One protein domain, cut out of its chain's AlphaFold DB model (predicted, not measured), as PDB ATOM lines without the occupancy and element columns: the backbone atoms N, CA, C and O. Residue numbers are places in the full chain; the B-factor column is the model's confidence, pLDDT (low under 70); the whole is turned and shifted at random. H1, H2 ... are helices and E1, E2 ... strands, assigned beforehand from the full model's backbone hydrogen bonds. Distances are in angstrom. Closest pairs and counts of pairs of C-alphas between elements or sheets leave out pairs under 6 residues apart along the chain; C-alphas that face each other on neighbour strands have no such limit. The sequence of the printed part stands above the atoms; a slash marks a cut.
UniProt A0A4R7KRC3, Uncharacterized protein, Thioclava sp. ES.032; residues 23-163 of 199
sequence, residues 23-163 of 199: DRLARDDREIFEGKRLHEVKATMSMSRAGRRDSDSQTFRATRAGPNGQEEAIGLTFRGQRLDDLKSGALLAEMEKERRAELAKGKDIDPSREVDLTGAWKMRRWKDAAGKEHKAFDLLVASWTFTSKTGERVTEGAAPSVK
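Overview. This is residues 23 to 163 of the 199 residues of an uncharacterized protein of Thioclava sp. ES.032 (UniProt A0A4R7KRC3). The core is a small closed barrel of five strands, E1, E2, E3, E5 and E4 in order round the ring, with the short strand E6 paired onto E5 outside the ring. H1 and H3 pack on the outside of the barrel, H2 stands beside the strands, and residues 101 to 106, of which 101 to 103 belong to H3, stick out. The printed part has 141 residues, with three named helices and six named strands in the order H1 E1 E2 E3 H2 H3 E4 E5 E6, a mixed class. The sheet is mixed: E3 and E5 are parallel, the other neighbours antiparallel. The whole is compact, with a radius of gyration of the C-alphas of 15.9 A and spans of 48 by 43 by 32 A.

Arrangement. H1, residues 23 to 33, lies outside the barrel, over E5, residues 133 to 147, at a height over the sheet of 9.5 A. E1, E2 and E3, residues 38 to 53, 57 to 65 and 71 to 79, form a meander, each strand the antiparallel neighbour of the one before; N 44 and O 63 are 2.8 A apart, and N 60 and O 76 are 2.8 A apart. E1 bends by 117 degrees at residue 48. E3 is parallel to E5, with N 139 and O 75 at 2.7 A. H2, residues 80 to 87, stands at the sheet's level and touches H1, about perpendicular at 75 degrees; their closest C-alphas, of Leu 25 and Gln 81, are 6.0 A apart. H3, residues 90 to 103, lies outside the barrel at a height over the sheet of 8.8 A, and H1 and H3 are apart. E4, residues 112 to 127, bends by 112 degrees at residue 116 and closes the ring with E1, with N 41 and O 117 at 2.8 A. E4, E5 and E6, residues 153 to 157, form a second meander, with N 122 and O 138 at 2.8 A and N 154 and O 146 at 2.9 A. In H1, H2 and H3 every O i to N i+4 pair is within hydrogen-bond range.

Along the chain. H1 begins at C-alpha 23, (159.512, 125.114, 100.694), and E6 ends at C-alpha 157, (153.514, 113.976, 103.831). From first to last C-alpha, E5 is 37.7 A, E4 29.2 A, E3 25.1 A, E2 24.7 A, E1 23.2 A and H3 19.7 A.

Size, cuts and confidence. The two C-alphas farthest apart are those of Ala 130 and Thr 150, 49.4 A. The printed part has no cut and no long link. The mean pLDDT of the printed part is 81.9; residues 47 to 52, 67, 107 to 111 and 161 to 163 are under 70.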
ATOM      1  N   ASP A  23     158.108 124.865 101.023       85.31
ATOM      2  CA  ASP A  23     159.512 125.114 100.694       85.31
ATOM      3  C   ASP A  23     160.454 124.127 101.387       85.31
ATOM      4  O   ASP A  23     161.396 123.617 100.767       85.31
ATOM      5  N   ARG A  24     160.179 123.791 102.654       86.31
ATOM      6  CA  ARG A  24     160.920 122.746 103.378       86.31
ATOM      7  C   ARG A  24     160.759 121.385 102.713       86.31
ATOM      8  O   ARG A  24     161.762 120.727 102.461       86.31
ATOM      9  N   LEU A  25     159.536 120.997 102.347       85.88
ATOM     10  CA  LEU A  25     159.287 119.751 101.615       85.88
ATOM     11  C   LEU A  25     160.022 119.722 100.268       85.88
ATOM     12  O   LEU A  25     160.628 118.710  99.930       85.88
ATOM     13  N   ALA A  26     160.038 120.832  99.526       83.56
ATOM     14  CA  ALA A  26     160.745 120.929  98.249       83.56
ATOM     15  C   ALA A  26     162.279 120.887  98.397       83.56
ATOM     16  O   ALA A  26     162.988 120.455  97.481       83.56
ATOM     17  N   ARG A  27     162.824 121.363  99.524       84.50
ATOM     18  CA  ARG A  27     164.244 121.192  99.871       84.50
ATOM     19  C   ARG A  27     164.534 119.733 100.227       84.50
ATOM     20  O   ARG A  27     165.454 119.158  99.647       84.50
ATOM     21  N   ASP A  28     163.728 119.141 101.104       84.81
ATOM     22  CA  ASP A  28     163.839 117.735 101.501       84.81
ATOM     23  C   ASP A  28     163.748 116.812 100.276       84.81
ATOM     24  O   ASP A  28     164.492 115.842 100.173       84.81
ATOM     25  N   ASP A  29     162.888 117.122  99.304       85.69
ATOM     26  CA  ASP A  29     162.744 116.340  98.073       85.69
ATOM     27  C   ASP A  29     164.015 116.303  97.236       85.69
ATOM     28  O   ASP A  29     164.405 115.238  96.750       85.69
ATOM     29  N   ARG A  30     164.673 117.454  97.090       81.44
ATOM     30  CA  ARG A  30     165.950 117.555  96.382       81.44
ATOM     31  C   ARG A  30     167.036 116.771  97.112       81.44
ATOM     32  O   ARG A  30     167.741 115.986  96.500       81.44
ATOM     33  N   GLU A  31     167.122 116.890  98.431       83.00
ATOM     34  CA  GLU A  31     168.145 116.173  99.199       83.00
ATOM     35  C   GLU A  31     167.905 114.652  99.238       83.00
ATOM     36  O   GLU A  31     168.833 113.840  99.152       83.00
ATOM     37  N   ILE A  32     166.646 114.242  99.391       83.19
ATOM     38  CA  ILE A  32     166.293 112.859  99.707       83.19
ATOM     39  C   ILE A  32     165.964 112.065  98.452       83.19
ATOM     40  O   ILE A  32     166.321 110.888  98.404       83.19
ATOM     41  N   PHE A  33     165.287 112.640  97.462       84.75
ATOM     42  CA  PHE A  33     164.693 111.890  96.352       84.75
ATOM     43  C   PHE A  33     165.276 112.237  94.979       84.75
ATOM     44  O   PHE A  33     164.992 111.515  94.020       84.75
ATOM     45  N   GLU A  34     166.127 113.260  94.862       82.44
ATOM     46  CA  GLU A  34     166.808 113.564  93.602       82.44
ATOM     47  C   GLU A  34     167.612 112.352  93.099       82.44
ATOM     48  O   GLU A  34     168.361 111.703  93.834       82.44
ATOM     49  N   GLY A  35     167.384 111.983  91.835       73.62
ATOM     50  CA  GLY A  35     168.006 110.816  91.202       73.62
ATOM     51  C   GLY A  35     167.524 109.450  91.713       73.62
ATOM     52  O   GLY A  35     168.040 108.426  91.259       73.62
ATOM     53  N   LYS A  36     166.548 109.392  92.629       80.75
ATOM     54  CA  LYS A  36     166.000 108.133  93.160       80.75
ATOM     55  C   LYS A  36     164.692 107.746  92.487       80.75
ATOM     56  O   LYS A  36     163.980 108.569  91.921       80.75
ATOM     57  N   ARG A  37     164.369 106.455  92.579       79.56
ATOM     58  CA  ARG A  37     163.084 105.907  92.139       79.56
ATOM     59  C   ARG A  37     162.127 105.823  93.315       79.56
ATOM     60  O   ARG A  37     162.508 105.358  94.391       79.56
ATOM     61  N   LEU A  38     160.900 106.265  93.078       85.62
ATOM     62  CA  LEU A  38     159.803 106.149  94.026       85.62
ATOM     63  C   LEU A  38     159.010 104.873  93.765       85.62
ATOM     64  O   LEU A  38     158.828 104.463  92.620       85.62
ATOM     65  N   HIS A  39     158.548 104.267  94.846       85.38
ATOM     66  CA  HIS A  39     157.813 103.020  94.867       85.38
ATOM     67  C   HIS A  39     156.613 103.162  95.792       85.38
ATOM     68  O   HIS A  39     156.745 103.689  96.897       85.38
ATOM     69  N   GLU A  40     155.480 102.633  95.347       88.56
ATOM     70  CA  GLU A  40     154.310 102.416  96.187       88.56
ATOM     71  C   GLU A  40     154.442 101.071  96.901       88.56
ATOM     72  O   GLU A  40     154.811 100.054  96.303       88.56
ATOM     73  N   VAL A  41     154.196 101.076  98.205       87.19
ATOM     74  CA  VAL A  41     154.420  99.939  99.090       87.19
ATOM     75  C   VAL A  41     153.288  99.883 100.099       87.19
ATOM     76  O   VAL A  41     153.073 100.836 100.839       87.19
ATOM     77  N   LYS A  42     152.609  98.742 100.183       89.56
ATOM     78  CA  LYS A  42     151.738  98.441 101.318       89.56
ATOM     79  C   LYS A  42     152.560  97.832 102.436       89.56
ATOM     80  O   LYS A  42     153.308  96.879 102.194       89.56
ATOM     81  N   ALA A  43     152.439  98.379 103.637       86.81
ATOM     82  CA  ALA A  43     153.123  97.842 104.801       86.81
ATOM     83  C   ALA A  43     152.231  97.885 106.036       86.81
ATOM     84  O   ALA A  43     151.433  98.801 106.223       86.81
ATOM     85  N   THR A  44     152.431  96.911 106.911       85.81
ATOM     86  CA  THR A  44     151.847  96.881 108.242       85.81
ATOM     87  C   THR A  44     152.826  97.551 109.196       85.81
ATOM     88  O   THR A  44     153.943  97.067 109.410       85.81
ATOM     89  N   MET A  45     152.437  98.704 109.741       78.69
ATOM     90  CA  MET A  45     153.264  99.493 110.654       78.69
ATOM     91  C   MET A  45     152.727  99.395 112.081       78.69
ATOM     92  O   MET A  45     151.539  99.605 112.315       78.69
ATOM     93  N   SER A  46     153.617  99.136 113.043       70.56
ATOM     94  CA  SER A  46     153.301  99.173 114.474       70.56
ATOM     95  C   SER A  46     153.811 100.476 115.095       70.56
ATOM     96  O   SER A  46     155.012 100.758 115.073       70.56
ATOM     97  N   MET A  47     152.908 101.283 115.659       61.47
ATOM     98  CA  MET A  47     153.236 102.627 116.169       61.47
ATOM     99  C   MET A  47     154.013 102.620 117.494       61.47
ATOM    100  O   MET A  47     154.521 103.651 117.929       61.47
ATOM    101  N   SER A  48     154.127 101.469 118.159       56.22
ATOM    102  CA  SER A  48     154.670 101.362 119.517       56.22
ATOM    103  C   SER A  48     156.189 101.163 119.581       56.22
ATOM    104  O   SER A  48     156.750 101.146 120.677       56.22
ATOM    105  N   ARG A  49     156.894 101.030 118.445       53.31
ATOM    106  CA  ARG A  49     158.352 100.809 118.435       53.31
ATOM    107  C   ARG A  49     159.069 101.634 117.368       53.31
ATOM    108  O   ARG A  49     159.275 101.185 116.240       53.31
ATOM    109  N   ALA A  50     159.546 102.812 117.767       56.41
ATOM    110  CA  ALA A  50     160.631 103.475 117.053       56.41
ATOM    111  C   ALA A  50     161.857 102.547 117.076       56.41
ATOM    112  O   ALA A  50     162.344 102.169 118.141       56.41
ATOM    113  N   GLY A  51     162.324 102.122 115.903       55.31
ATOM    114  CA  GLY A  51     163.481 101.239 115.785       55.31
ATOM    115  C   GLY A  51     164.793 101.987 116.004       55.31
ATOM    116  O   GLY A  51     165.707 101.441 116.619       55.31
ATOM    117  N   ARG A  52     164.884 103.228 115.510       65.25
ATOM    118  CA  ARG A  52     166.053 104.104 115.648       65.25
ATOM    119  C   ARG A  52     165.644 105.573 115.526       65.25
ATOM    120  O   ARG A  52     164.786 105.899 114.707       65.25
ATOM    121  N   ARG A  53     166.272 106.445 116.319       72.88
ATOM    122  CA  ARG A  53     166.109 107.903 116.268       72.88
ATOM    123  C   ARG A  53     167.485 108.548 116.117       72.88
ATOM    124  O   ARG A  53     168.333 108.354 116.983       72.88
ATOM    125  N   ASP A  54     167.676 109.286 115.035       75.88
ATOM    126  CA  ASP A  54     168.804 110.196 114.836       75.88
ATOM    127  C   ASP A  54     168.279 111.652 114.968       75.88
ATOM    128  O   ASP A  54     167.079 111.864 115.173       75.88
ATOM    129  N   SER A  55     169.147 112.671 114.908       72.19
ATOM    130  CA  SER A  55     168.739 114.077 115.123       72.19
ATOM    131  C   SER A  55     167.746 114.593 114.075       72.19
ATOM    132  O   SER A  55     166.893 115.413 114.394       72.19
ATOM    133  N   ASP A  56     167.845 114.088 112.845       80.94
ATOM    134  CA  ASP A  56     167.107 114.530 111.655       80.94
ATOM    135  C   ASP A  56     166.118 113.478 111.117       80.94
ATOM    136  O   ASP A  56     165.429 113.709 110.119       80.94
ATOM    137  N   SER A  57     166.091 112.284 111.718       87.00
ATOM    138  CA  SER A  57     165.423 111.128 111.131       87.00
ATOM    139  C   SER A  57     164.960 110.097 112.152       87.00
ATOM    140  O   SER A  57     165.559 109.913 113.212       87.00
ATOM    141  N   GLN A  58     163.874 109.400 111.826       87.75
ATOM    142  CA  GLN A  58     163.333 108.332 112.658       87.75
ATOM    143  C   GLN A  58     162.921 107.148 111.792       87.75
ATOM    144  O   GLN A  58     162.199 107.312 110.809       87.75
ATOM    145  N   THR A  59     163.373 105.954 112.177       87.75
ATOM    146  CA  THR A  59     163.046 104.706 111.487       87.75
ATOM    147  C   THR A  59     162.112 103.857 112.339       87.75
ATOM    148  O   THR A  59     162.447 103.487 113.468       87.75
ATOM    149  N   PHE A  60     160.960 103.500 111.783       85.44
ATOM    150  CA  PHE A  60     159.984 102.581 112.364       85.44
ATOM    151  C   PHE A  60     160.140 101.197 111.748       85.44
ATOM    152  O   PHE A  60     160.566 101.062 110.602       85.44
ATOM    153  N   ARG A  61     159.824 100.151 112.512       85.06
ATOM    154  CA  ARG A  61     159.786  98.790 111.966       85.06
ATOM    155  C   ARG A  61     158.421  98.551 111.333       85.06
ATOM    156  O   ARG A  61     157.404  98.849 111.954       85.06
ATOM    157  N   ALA A  62     158.419  97.988 110.135       86.62
ATOM    158  CA  ALA A  62     157.211  97.549 109.458       86.62
ATOM    159  C   ALA A  62     157.446  96.202 108.780       86.62
ATOM    160  O   ALA A  62     158.590  95.790 108.559       86.62
ATOM    161  N   THR A  63     156.359  95.523 108.447       87.38
ATOM    162  CA  THR A  63     156.379  94.318 107.620       87.38
ATOM    163  C   THR A  63     155.648  94.586 106.314       87.38
ATOM    164  O   THR A  63     154.688  95.351 106.268       87.38
ATOM    165  N   ARG A  64     156.118  93.980 105.225       86.06
ATOM    166  CA  ARG A  64     155.422  93.991 103.933       86.06
ATOM    167  C   ARG A  64     155.339  92.585 103.362       86.06
ATOM    168  O   ARG A  64     156.175  91.739 103.681       86.06
ATOM    169  N   ALA A  65     154.401  92.370 102.447       80.31
ATOM    170  CA  ALA A  65     154.394  91.169 101.622       80.31
ATOM    171  C   ALA A  65     155.574  91.203 100.633       80.31
ATOM    172  O   ALA A  65     155.690  92.112  99.808       80.31
ATOM    173  N   GLY A  66     156.467  90.223 100.735       74.50
ATOM    174  CA  GLY A  66     157.550  89.991  99.788       74.50
ATOM    175  C   GLY A  66     157.065  89.312  98.497       74.50
ATOM    176  O   GLY A  66     155.943  88.805  98.432       74.50
ATOM    177  N   PRO A  67     157.919  89.238  97.459       67.94
ATOM    178  CA  PRO A  67     157.559  88.709  96.137       67.94
ATOM    179  C   PRO A  67     157.118  87.235  96.129       67.94
ATOM    180  O   PRO A  67     156.447  86.812  95.194       67.94
ATOM    181  N   ASN A  68     157.444  86.470  97.176       74.50
ATOM    182  CA  ASN A  68     157.066  85.060  97.325       74.50
ATOM    183  C   ASN A  68     155.965  84.841  98.384       74.50
ATOM    184  O   ASN A  68     155.817  83.731  98.888       74.50
ATOM    185  N   GLY A  69     155.255  85.898  98.793       71.50
ATOM    186  CA  GLY A  69     154.250  85.834  99.861       71.50
ATOM    187  C   GLY A  69     154.826  85.704 101.277       71.50
ATOM    188  O   GLY A  69     154.070  85.538 102.227       71.50
ATOM    189  N   GLN A  70     156.151  85.784 101.434       80.19
ATOM    190  CA  GLN A  70     156.807  85.825 102.743       80.19
ATOM    191  C   GLN A  70     156.769  87.243 103.313       80.19
ATOM    192  O   GLN A  70     156.942  88.207 102.570       80.19
ATOM    193  N   GLU A  71     156.582  87.376 104.624       81.12
ATOM    194  CA  GLU A  71     156.681  88.674 105.287       81.12
ATOM    195  C   GLU A  71     158.139  89.139 105.362       81.12
ATOM    196  O   GLU A  71     159.014  88.449 105.889       81.12
ATOM    197  N   GLU A  72     158.401  90.337 104.848       82.44
ATOM    198  CA  GLU A  72     159.709  90.980 104.913       82.44
ATOM    199  C   GLU A  72     159.693  92.105 105.944       82.44
ATOM    200  O   GLU A  72     158.890  93.035 105.852       82.44
ATOM    201  N   ALA A  73     160.628  92.056 106.893       84.19
ATOM    202  CA  ALA A  73     160.871  93.165 107.804       84.19
ATOM    203  C   ALA A  73     161.609  94.295 107.074       84.19
ATOM    204  O   ALA A  73     162.717  94.109 106.564       84.19
ATOM    205  N   ILE A  74     161.008  95.480 107.073       87.06
ATOM    206  CA  ILE A  74     161.551  96.697 106.468       87.06
ATOM    207  C   ILE A  74     161.631  97.821 107.505       87.06
ATOM    208  O   ILE A  74     160.899  97.843 108.499       87.06
ATOM    209  N   GLY A  75     162.533  98.773 107.278       88.62
ATOM    210  CA  GLY A  75     162.534 100.042 108.005       88.62
ATOM    211  C   GLY A  75     161.721 101.098 107.259       88.62
ATOM    212  O   GLY A  75     161.901 101.257 106.060       88.62
ATOM    213  N   LEU A  76     160.871 101.860 107.939       90.69
ATOM    214  CA  LEU A  76     160.221 103.057 107.392       90.69
ATOM    215  C   LEU A  76     160.903 104.284 107.977       90.69
ATOM    216  O   LEU A  76     160.802 104.525 109.175       90.69
ATOM    217  N   THR A  77     161.642 105.024 107.160       90.88
ATOM    218  CA  THR A  77     162.444 106.164 107.607       90.88
ATOM    219  C   THR A  77     161.789 107.471 107.194       90.88
ATOM    220  O   THR A  77     161.622 107.734 106.004       90.88
ATOM    221  N   PHE A  78     161.492 108.303 108.185       89.81
ATOM    222  CA  PHE A  78     160.954 109.650 108.029       89.81
ATOM    223  C   PHE A  78     162.047 110.671 108.343       89.81
ATOM    224  O   PHE A  78     162.875 110.439 109.231       89.81
ATOM    225  N   ARG A  79     162.074 111.780 107.599       89.56
ATOM    226  CA  ARG A  79     163.113 112.822 107.664       89.56
ATOM    227  C   ARG A  79     162.520 114.213 107.502       89.56
ATOM    228  O   ARG A  79     161.491 114.346 106.844       89.56
ATOM    229  N   GLY A  80     163.194 115.211 108.073       87.62
ATOM    230  CA  GLY A  80     162.865 116.626 107.875       87.62
ATOM    231  C   GLY A  80     161.399 116.943 108.168       87.62
ATOM    232  O   GLY A  80     160.831 116.434 109.139       87.62
ATOM    233  N   GLN A  81     160.765 117.715 107.286       87.69
ATOM    234  CA  GLN A  81     159.373 118.138 107.444       87.69
ATOM    235  C   GLN A  81     158.403 116.951 107.496       87.69
ATOM    236  O   GLN A  81     157.398 117.009 108.193       87.69
ATOM    237  N   ARG A  82     158.719 115.826 106.842       88.19
ATOM    238  CA  ARG A  82     157.881 114.612 106.881       88.19
ATOM    239  C   ARG A  82     157.925 113.901 108.226       88.19
ATOM    240  O   ARG A  82     156.964 113.243 108.606       88.19
ATOM    241  N   LEU A  83     159.044 113.995 108.942       87.81
ATOM    242  CA  LEU A  83     159.113 113.486 110.308       87.81
ATOM    243  C   LEU A  83     158.266 114.346 111.250       87.81
ATOM    244  O   LEU A  83     157.648 113.811 112.169       87.81
ATOM    245  N   ASP A  84     158.242 115.655 111.029       85.75
ATOM    246  CA  ASP A  84     157.410 116.558 111.818       85.75
ATOM    247  C   ASP A  84     155.928 116.347 111.501       85.75
ATOM    248  O   ASP A  84     155.154 116.130 112.430       85.75
ATOM    249  N   ASP A  85     155.574 116.243 110.215       85.75
ATOM    250  CA  ASP A  85     154.232 115.876 109.752       85.75
ATOM    251  C   ASP A  85     153.764 114.556 110.383       85.75
ATOM    252  O   ASP A  85     152.632 114.472 110.835       85.75
ATOM    253  N   LEU A  86     154.637 113.546 110.493       84.69
ATOM    254  CA  LEU A  86     154.305 112.293 111.175       84.69
ATOM    255  C   LEU A  86     154.007 112.510 112.667       84.69
ATOM    256  O   LEU A  86     153.053 111.947 113.190       84.69
ATOM    257  N   LYS A  87     154.820 113.299 113.379       80.94
ATOM    258  CA  LYS A  87     154.662 113.509 114.833       80.94
ATOM    259  C   LYS A  87     153.413 114.311 115.185       80.94
ATOM    260  O   LYS A  87     152.816 114.054 116.227       80.94
ATOM    261  N   SER A  88     153.058 115.290 114.357       77.25
ATOM    262  CA  SER A  88     151.855 116.113 114.520       77.25
ATOM    263  C   SER A  88     150.686 115.633 113.660       77.25
ATOM    264  O   SER A  88     149.701 116.354 113.513       77.25
ATOM    265  N   GLY A  89     150.806 114.446 113.067       75.88
ATOM    266  CA  GLY A  89     149.926 113.985 112.009       75.88
ATOM    267  C   GLY A  89     148.521 113.630 112.483       75.88
ATOM    268  O   GLY A  89     148.337 112.832 113.410       75.88
ATOM    269  N   ALA A  90     147.524 114.169 111.784       76.56
ATOM    270  CA  ALA A  90     146.133 113.739 111.834       76.56
ATOM    271  C   ALA A  90     145.970 112.234 111.550       76.56
ATOM    272  O   ALA A  90     145.084 111.597 112.114       76.56
ATOM    273  N   LEU A  91     146.840 111.636 110.736       82.06
ATOM    274  CA  LEU A  91     146.817 110.214 110.409       82.06
ATOM    275  C   LEU A  91     147.118 109.351 111.633       82.06
ATOM    276  O   LEU A  91     146.365 108.421 111.917       82.06
ATOM    277  N   LEU A  92     148.178 109.665 112.391       79.25
ATOM    278  CA  LEU A  92     148.468 108.936 113.631       79.25
ATOM    279  C   LEU A  92     147.346 109.130 114.656       79.25
ATOM    280  O   LEU A  92     146.988 108.183 115.362       79.25
ATOM    281  N   ALA A  93     146.778 110.337 114.726       81.06
ATOM    282  CA  ALA A  93     145.649 110.625 115.601       81.06
ATOM    283  C   ALA A  93     144.410 109.791 115.232       81.06
ATOM    284  O   ALA A  93     143.779 109.219 116.124       81.06
ATOM    285  N   GLU A  94     144.092 109.654 113.942       82.12
ATOM    286  CA  GLU A  94     142.953 108.859 113.472       82.12
ATOM    287  C   GLU A  94     143.174 107.356 113.704       82.12
ATOM    288  O   GLU A  94     142.291 106.672 114.225       82.12
ATOM    289  N   MET A  95     144.378 106.840 113.436       81.25
ATOM    290  CA  MET A  95     144.733 105.446 113.736       81.25
ATOM    291  C   MET A  95     144.603 105.123 115.233       81.25
ATOM    292  O   MET A  95     144.095 104.063 115.612       81.25
ATOM    293  N   GLU A  96     145.053 106.033 116.103       81.81
ATOM    294  CA  GLU A  96     144.949 105.883 117.557       81.81
ATOM    295  C   GLU A  96     143.498 105.989 118.043       81.81
ATOM    296  O   GLU A  96     143.080 105.235 118.927       81.81
ATOM    297  N   LYS A  97     142.704 106.885 117.453       83.75
ATOM    298  CA  LYS A  97     141.270 107.025 117.730       83.75
ATOM    299  C   LYS A  97     140.508 105.751 117.372       83.75
ATOM    300  O   LYS A  97     139.743 105.266 118.209       83.75
ATOM    301  N   GLU A  98     140.758 105.157 116.202       79.69
ATOM    302  CA  GLU A  98     140.191 103.850 115.852       79.69
ATOM    303  C   GLU A  98     140.604 102.777 116.857       79.69
ATOM    304  O   GLU A  98     139.755 102.056 117.381       79.69
ATOM    305  N   ARG A  99     141.900 102.694 117.180       79.62
ATOM    306  CA  ARG A  99     142.413 101.714 118.144       79.62
ATOM    307  C   ARG A  99     141.693 101.824 119.488       79.62
ATOM    308  O   ARG A  99     141.270 100.808 120.034       79.62
ATOM    309  N   ARG A 100     141.500 103.038 120.010       82.12
ATOM    310  CA  ARG A 100     140.770 103.272 121.269       82.12
ATOM    311  C   ARG A 100     139.297 102.884 121.172       82.12
ATOM    312  O   ARG A 100     138.792 102.230 122.081       82.12
ATOM    313  N   ALA A 101     138.619 103.256 120.086       82.62
ATOM    314  CA  ALA A 101     137.207 102.935 119.879       82.62
ATOM    315  C   ALA A 101     136.960 101.423 119.814       82.62
ATOM    316  O   ALA A 101     135.912 100.931 120.230       82.62
ATOM    317  N   GLU A 102     137.920 100.674 119.287       78.25
ATOM    318  CA  GLU A 102     137.827  99.228 119.197       78.25
ATOM    319  C   GLU A 102     138.243  98.521 120.498       78.25
ATOM    320  O   GLU A 102     137.597  97.543 120.877       78.25
ATOM    321  N   LEU A 103     139.245  99.036 121.222       80.62
ATOM    322  CA  LEU A 103     139.597  98.549 122.564       80.62
ATOM    323  C   LEU A 103     138.438  98.729 123.548       80.62
ATOM    324  O   LEU A 103     138.155  97.837 124.342       80.62
ATOM    325  N   ALA A 104     137.711  99.846 123.451       79.19
ATOM    326  CA  ALA A 104     136.502 100.084 124.238       79.19
ATOM    327  C   ALA A 104     135.393  99.046 123.966       79.19
ATOM    328  O   ALA A 104     134.532  98.830 124.814       79.19
ATOM    329  N   LYS A 105     135.426  98.373 122.807       81.38
ATOM    330  CA  LYS A 105     134.511  97.275 122.448       81.38
ATOM    331  C   LYS A 105     135.019  95.900 122.906       81.38
ATOM    332  O   LYS A 105     134.437  94.892 122.516       81.38
ATOM    333  N   GLY A 106     136.100  95.844 123.689       72.50
ATOM    334  CA  GLY A 106     136.663  94.605 124.231       72.50
ATOM    335  C   GLY A 106     137.339  93.710 123.191       72.50
ATOM    336  O   GLY A 106     137.555  92.530 123.457       72.50
ATOM    337  N   LYS A 107     137.654  94.236 122.001       69.94
ATOM    338  CA  LYS A 107     138.456  93.502 121.018       69.94
ATOM    339  C   LYS A 107     139.915  93.546 121.454       69.94
ATOM    340  O   LYS A 107     140.408  94.617 121.793       69.94
ATOM    341  N   ASP A 108     140.592  92.401 121.422       64.94
ATOM    342  CA  ASP A 108     142.051  92.364 121.461       64.94
ATOM    343  C   ASP A 108     142.555  92.753 120.067       64.94
ATOM    344  O   ASP A 108     142.103  92.192 119.064       64.94
ATOM    345  N   ILE A 109     143.377  93.795 119.981       64.38
ATOM    346  CA  ILE A 109     143.710  94.431 118.701       64.38
ATOM    347  C   ILE A 109     145.204  94.549 118.594       64.38
ATOM    348  O   ILE A 109     145.853  95.182 119.430       64.38
ATOM    349  N   ASP A 110     145.714  94.005 117.499       66.19
ATOM    350  CA  ASP A 110     147.061  94.289 117.055       66.19
ATOM    351  C   ASP A 110     147.227  95.820 116.914       66.19
ATOM    352  O   ASP A 110     146.459  96.465 116.193       66.19
ATOM    353  N   PRO A 111     148.198  96.449 117.604       68.06
ATOM    354  CA  PRO A 111     148.499  97.869 117.423       68.06
ATOM    355  C   PRO A 111     149.013  98.199 116.013       68.06
ATOM    356  O   PRO A 111     149.290  99.365 115.723       68.06
ATOM    357  N   SER A 112     149.191  97.191 115.162       73.94
ATOM    358  CA  SER A 112     149.649  97.336 113.795       73.94
ATOM    359  C   SER A 112     148.500  97.638 112.836       73.94
ATOM    360  O   SER A 112     147.402  97.090 112.933       73.94
ATOM    361  N   ARG A 113     148.751  98.539 111.890       81.31
ATOM    362  CA  ARG A 113     147.773  98.972 110.887       81.31
ATOM    363  C   ARG A 113     148.415  98.953 109.508       81.31
ATOM    364  O   ARG A 113     149.597  99.277 109.372       81.31
ATOM    365  N   GLU A 114     147.630  98.577 108.504       87.19
ATOM    366  CA  GLU A 114     148.050  98.664 107.107       87.19
ATOM    367  C   GLU A 114     148.053 100.130 106.664       87.19
ATOM    368  O   GLU A 114     147.099 100.872 106.911       87.19
ATOM    369  N   VAL A 115     149.140 100.536 106.019       89.31
ATOM    370  CA  VAL A 115     149.311 101.858 105.420       89.31
ATOM    371  C   VAL A 115     149.847 101.713 103.997       89.31
ATOM    372  O   VAL A 115     150.725 100.885 103.727       89.31
ATOM    373  N   ASP A 116     149.330 102.538 103.090       90.44
ATOM    374  CA  ASP A 116     149.889 102.701 101.750       90.44
ATOM    375  C   ASP A 116     150.997 103.757 101.823       90.44
ATOM    376  O   ASP A 116     150.768 104.879 102.270       90.44
ATOM    377  N   LEU A 117     152.203 103.425 101.387       90.69
ATOM    378  CA  LEU A 117     153.379 104.291 101.457       90.69
ATOM    379  C   LEU A 117     153.903 104.563 100.056       90.69
ATOM    380  O   LEU A 117     153.990 103.650  99.241       90.69
ATOM    381  N   THR A 118     154.346 105.788  99.800       90.56
ATOM    382  CA  THR A 118     155.201 106.101  98.650       90.56
ATOM    383  C   THR A 118     156.566 106.520  99.159       90.56
ATOM    384  O   THR A 118     156.664 107.328 100.082       90.56
ATOM    385  N   GLY A 119     157.638 105.993  98.574       91.19
ATOM    386  CA  GLY A 119     158.988 106.343  99.004       91.19
ATOM    387  C   GLY A 119     160.091 105.752  98.141       91.19
ATOM    388  O   GLY A 119     159.830 105.042  97.175       91.19
ATOM    389  N   ALA A 120     161.341 106.026  98.502       90.19
ATOM    390  CA  ALA A 120     162.513 105.486  97.815       90.19
ATOM    391  C   ALA A 120     163.230 104.441  98.670       90.19
ATOM    392  O   ALA A 120     163.471 104.654  99.858       90.19
ATOM    393  N   TRP A 121     163.638 103.329  98.060       90.06
ATOM    394  CA  TRP A 121     164.412 102.307  98.760       90.06
ATOM    395  C   TRP A 121     165.847 102.763  99.024       90.06
ATOM    396  O   TRP A 121     166.550 103.247  98.136       90.06
ATOM    397  N   LYS A 122     166.310 102.536 100.252       89.31
ATOM    398  CA  LYS A 122     167.693 102.706 100.686       89.31
ATOM    399  C   LYS A 122     168.191 101.391 101.273       89.31
ATOM    400  O   LYS A 122     167.612 100.847 102.209       89.31
ATOM    401  N   MET A 123     169.295 100.881 100.737       89.06
ATOM    402  CA  MET A 123     169.970  99.726 101.321       89.06
ATOM    403  C   MET A 123     170.822 100.179 102.507       89.06
ATOM    404  O   MET A 123     171.639 101.092 102.382       89.06
ATOM    405  N   ARG A 124     170.671  99.501 103.640       83.62
ATOM    406  CA  ARG A 124     171.514  99.667 104.820       83.62
ATOM    407  C   ARG A 124     172.400  98.445 104.996       83.62
ATOM    408  O   ARG A 124     171.951  97.313 104.829       83.62
ATOM    409  N   ARG A 125     173.662  98.695 105.340       89.25
ATOM    410  CA  ARG A 125     174.670  97.670 105.615       89.25
ATOM    411  C   ARG A 125     175.274  97.934 106.984       89.25
ATOM    412  O   ARG A 125     175.567  99.085 107.300       89.25
ATOM    413  N   TRP A 126     175.436  96.897 107.791       85.31
ATOM    414  CA  TRP A 126     176.162  96.984 109.059       85.31
ATOM    415  C   TRP A 126     176.891  95.674 109.323       85.31
ATOM    416  O   TRP A 126     176.522  94.638 108.775       85.31
ATOM    417  N   LYS A 127     177.931  95.720 110.154       92.56
ATOM    418  CA  LYS A 127     178.589  94.515 110.659       92.56
ATOM    419  C   LYS A 127     178.095  94.237 112.070       92.56
ATOM    420  O   LYS A 127     177.906  95.177 112.841       92.56
ATOM    421  N   ASP A 128     177.835  92.977 112.386       91.56
ATOM    422  CA  ASP A 128     177.562  92.575 113.765       91.56
ATOM    423  C   ASP A 128     178.855  92.502 114.597       91.56
ATOM    424  O   ASP A 128     179.956  92.730 114.092       91.56
ATOM    425  N   ALA A 129     178.721  92.185 115.888       90.25
ATOM    426  CA  ALA A 129     179.855  92.047 116.803       90.25
ATOM    427  C   ALA A 129     180.842  90.932 116.393       90.25
ATOM    428  O   ALA A 129     181.994  90.962 116.815       90.25
ATOM    429  N   ALA A 130     180.416  89.980 115.554       93.06
ATOM    430  CA  ALA A 130     181.259  88.924 114.993       93.06
ATOM    431  C   ALA A 130     181.901  89.325 113.647       93.06
ATOM    432  O   ALA A 130     182.593  88.522 113.022       93.06
ATOM    433  N   GLY A 131     181.680  90.557 113.177       90.56
ATOM    434  CA  GLY A 131     182.212  91.075 111.918       90.56
ATOM    435  C   GLY A 131     181.439  90.640 110.669       90.56
ATOM    436  O   GLY A 131     181.842  91.006 109.560       90.56
ATOM    437  N   LYS A 132     180.328  89.905 110.811       92.75
ATOM    438  CA  LYS A 132     179.489  89.470 109.687       92.75
ATOM    439  C   LYS A 132     178.684  90.650 109.157       92.75
ATOM    440  O   LYS A 132     178.041  91.371 109.917       92.75
ATOM    441  N   GLU A 133     178.710  90.840 107.840       92.19
ATOM    442  CA  GLU A 133     177.949  91.894 107.168       92.19
ATOM    443  C   GLU A 133     176.477  91.492 107.007       92.19
ATOM    444  O   GLU A 133     176.153  90.438 106.457       92.19
ATOM    445  N   HIS A 134     175.586  92.372 107.451       84.94
ATOM    446  CA  HIS A 134     174.140  92.264 107.318       84.94
ATOM    447  C   HIS A 134     173.616  93.361 106.400       84.94
ATOM    448  O   HIS A 134     174.150  94.474 106.364       84.94
ATOM    449  N   LYS A 135     172.549  93.043 105.665       86.69
ATOM    450  CA  LYS A 135     171.872  93.968 104.753       86.69
ATOM    451  C   LYS A 135     170.394  94.039 105.113       86.69
ATOM    452  O   LYS A 135     169.770  93.010 105.343       86.69
ATOM    453  N   ALA A 136     169.847  95.247 105.129       83.56
ATOM    454  CA  ALA A 136     168.414  95.490 105.250       83.56
ATOM    455  C   ALA A 136     167.986  96.586 104.276       83.56
ATOM    456  O   ALA A 136     168.811  97.380 103.814       83.56
ATOM    457  N   PHE A 137     166.692  96.624 103.983       86.31
ATOM    458  CA  PHE A 137     166.089  97.653 103.154       86.31
ATOM    459  C   PHE A 137     165.238  98.570 104.024       86.31
ATOM    460  O   PHE A 137     164.349  98.115 104.745       86.31
ATOM    461  N   ASP A 138     165.521  99.864 103.933       90.38
ATOM    462  CA  ASP A 138     164.716 100.906 104.543       90.38
ATOM    463  C   ASP A 138     164.021 101.692 103.417       90.38
ATOM    464  O   ASP A 138     164.646 102.055 102.418       90.38
ATOM    465  N   LEU A 139     162.728 101.957 103.556       91.44
ATOM    466  CA  LEU A 139     161.976 102.866 102.704       91.44
ATOM    467  C   LEU A 139     162.111 104.279 103.276       91.44
ATOM    468  O   LEU A 139     161.701 104.536 104.407       91.44
ATOM    469  N   LEU A 140     162.690 105.199 102.508       91.81
ATOM    470  CA  LEU A 140     162.624 106.632 102.789       91.81
ATOM    471  C   LEU A 140     161.222 107.101 102.406       91.81
ATOM    472  O   LEU A 140     160.906 107.163 101.217       91.81
ATOM    473  N   VAL A 141     160.377 107.355 103.402       91.88
ATOM    474  CA  VAL A 141     158.953 107.627 103.198       91.88
ATOM    475  C   VAL A 141     158.769 109.055 102.701       91.88
ATOM    476  O   VAL A 141     159.297 110.000 103.286       91.88
ATOM    477  N   ALA A 142     158.013 109.204 101.619       90.69
ATOM    478  CA  ALA A 142     157.640 110.487 101.054       90.69
ATOM    479  C   ALA A 142     156.199 110.879 101.399       90.69
ATOM    480  O   ALA A 142     155.942 111.985 101.875       90.69
ATOM    481  N   SER A 143     155.271 109.956 101.185       90.19
ATOM    482  CA  SER A 143     153.880 110.096 101.593       90.19
ATOM    483  C   SER A 143     153.384 108.783 102.170       90.19
ATOM    484  O   SER A 143     153.918 107.708 101.875       90.19
ATOM    485  N   TRP A 144     152.378 108.876 103.022       91.50
ATOM    486  CA  TRP A 144     151.734 107.720 103.618       91.50
ATOM    487  C   TRP A 144     150.245 107.976 103.734       91.50
ATOM    488  O   TRP A 144     149.792 109.103 103.913       91.50
ATOM    489  N   THR A 145     149.470 106.920 103.563       90.31
ATOM    490  CA  THR A 145     148.021 106.972 103.565       90.31
ATOM    491  C   THR A 145     147.477 105.868 104.441       90.31
ATOM    492  O   THR A 145     147.863 104.705 104.320       90.31
ATOM    493  N   PHE A 146     146.537 106.240 105.294       88.12
ATOM    494  CA  PHE A 146     145.744 105.317 106.075       88.12
ATOM    495  C   PHE A 146     144.304 105.362 105.574       88.12
ATOM    496  O   PHE A 146     143.739 106.440 105.374       88.12
ATOM    497  N   THR A 147     143.719 104.186 105.366       87.31
ATOM    498  CA  THR A 147     142.290 104.056 105.077       87.31
ATOM    499  C   THR A 147     141.621 103.470 106.311       87.31
ATOM    500  O   THR A 147     141.897 102.333 106.695       87.31
ATOM    501  N   SER A 148     140.771 104.275 106.936       82.12
ATOM    502  CA  SER A 148     139.963 103.895 108.092       82.12
ATOM    503  C   SER A 148     138.968 102.782 107.747       82.12
ATOM    504  O   SER A 148     138.640 102.530 106.582       82.12
ATOM    505  N   LYS A 149     138.403 102.144 108.772       79.06
ATOM    506  CA  LYS A 149     137.354 101.123 108.609       79.06
ATOM    507  C   LYS A 149     136.044 101.688 108.065       79.06
ATOM    508  O   LYS A 149     135.238 100.931 107.532       79.06
ATOM    509  N   THR A 150     135.824 102.993 108.203       80.25
ATOM    510  CA  THR A 150     134.673 103.702 107.626       80.25
ATOM    511  C   THR A 150     134.890 104.071 106.156       80.25
ATOM    512  O   THR A 150     133.953 104.527 105.509       80.25
ATOM    513  N   GLY A 151     136.095 103.846 105.615       80.00
ATOM    514  CA  GLY A 151     136.467 104.184 104.241       80.00
ATOM    515  C   GLY A 151     137.019 105.602 104.072       80.00
ATOM    516  O   GLY A 151     137.414 105.970 102.969       80.00
ATOM    517  N   GLU A 152     137.094 106.392 105.145       84.12
ATOM    518  CA  GLU A 152     137.783 107.682 105.138       84.12
ATOM    519  C   GLU A 152     139.288 107.477 104.931       84.12
ATOM    520  O   GLU A 152     139.909 106.639 105.596       84.12
ATOM    521  N   ARG A 153     139.865 108.236 103.996       86.00
ATOM    522  CA  ARG A 153     141.270 108.141 103.600       86.00
ATOM    523  C   ARG A 153     142.005 109.402 104.040       86.00
ATOM    524  O   ARG A 153     141.734 110.485 103.530       86.00
ATOM    525  N   VAL A 154     142.968 109.243 104.940       84.62
ATOM    526  CA  VAL A 154     143.837 110.329 105.413       84.62
ATOM    527  C   VAL A 154     145.204 110.145 104.771       84.62
ATOM    528  O   VAL A 154     145.774 109.060 104.852       84.62
ATOM    529  N   THR A 155     145.717 111.176 104.102       86.50
ATOM    530  CA  THR A 155     147.039 111.151 103.457       86.50
ATOM    531  C   THR A 155     147.922 112.222 104.067       86.50
ATOM    532  O   THR A 155     147.499 113.366 104.204       86.50
ATOM    533  N   GLU A 156     149.154 111.854 104.389       85.06
ATOM    534  CA  GLU A 156     150.146 112.745 104.977       85.06
ATOM    535  C   GLU A 156     151.500 112.655 104.285       85.06
ATOM    536  O   GLU A 156     151.779 111.760 103.476       85.06
ATOM    537  N   GLY A 157     152.336 113.642 104.604       81.19
ATOM    538  CA  GLY A 157     153.514 113.976 103.831       81.19
ATOM    539  C   GLY A 157     153.131 114.643 102.513       81.19
ATOM    540  O   GLY A 157     152.043 115.198 102.347       81.19
ATOM    541  N   ALA A 158     154.052 114.593 101.563       76.12
ATOM    542  CA  ALA A 158     153.824 115.061 100.208       76.12
ATOM    543  C   ALA A 158     154.441 114.060  99.244       76.12
ATOM    544  O   ALA A 158     155.577 113.612  99.445       76.12
ATOM    545  N   ALA A 159     153.698 113.713  98.192       71.38
ATOM    546  CA  ALA A 159     154.297 113.020  97.064       71.38
ATOM    547  C   ALA A 159     155.447 113.901  96.543       71.38
ATOM    548  O   ALA A 159     155.222 115.098  96.338       71.38
ATOM    549  N   PRO A 160     156.672 113.370  96.388       70.94
ATOM    550  CA  PRO A 160     157.790 114.184  95.952       70.94
ATOM    551  C   PRO A 160     157.491 114.763  94.580       70.94
ATOM    552  O   PRO A 160     156.920 114.074  93.733       70.94
ATOM    553  N   SER A 161     157.959 115.978  94.302       66.19
ATOM    554  CA  SER A 161     157.839 116.564  92.956       66.19
ATOM    555  C   SER A 161     158.677 115.832  91.890       66.19
ATOM    556  O   SER A 161     158.681 116.206  90.717       66.19
ATOM    557  N   VAL A 162     159.426 114.800  92.292       63.03
ATOM    558  CA  VAL A 162     160.286 113.978  91.439       63.03
ATOM    559  C   VAL A 162     159.434 112.969  90.665       63.03
ATOM    560  O   VAL A 162     158.577 112.300  91.237       63.03
ATOM    561  N   LYS A 163     159.673 112.839  89.352       59.75
ATOM    562  CA  LYS A 163     158.908 111.927  88.486       59.75
ATOM    563  C   LYS A 163     158.928 110.496  89.031       59.75
ATOM    564  O   LYS A 163     159.997 109.938  89.286       59.75
TER     565      LYS A 163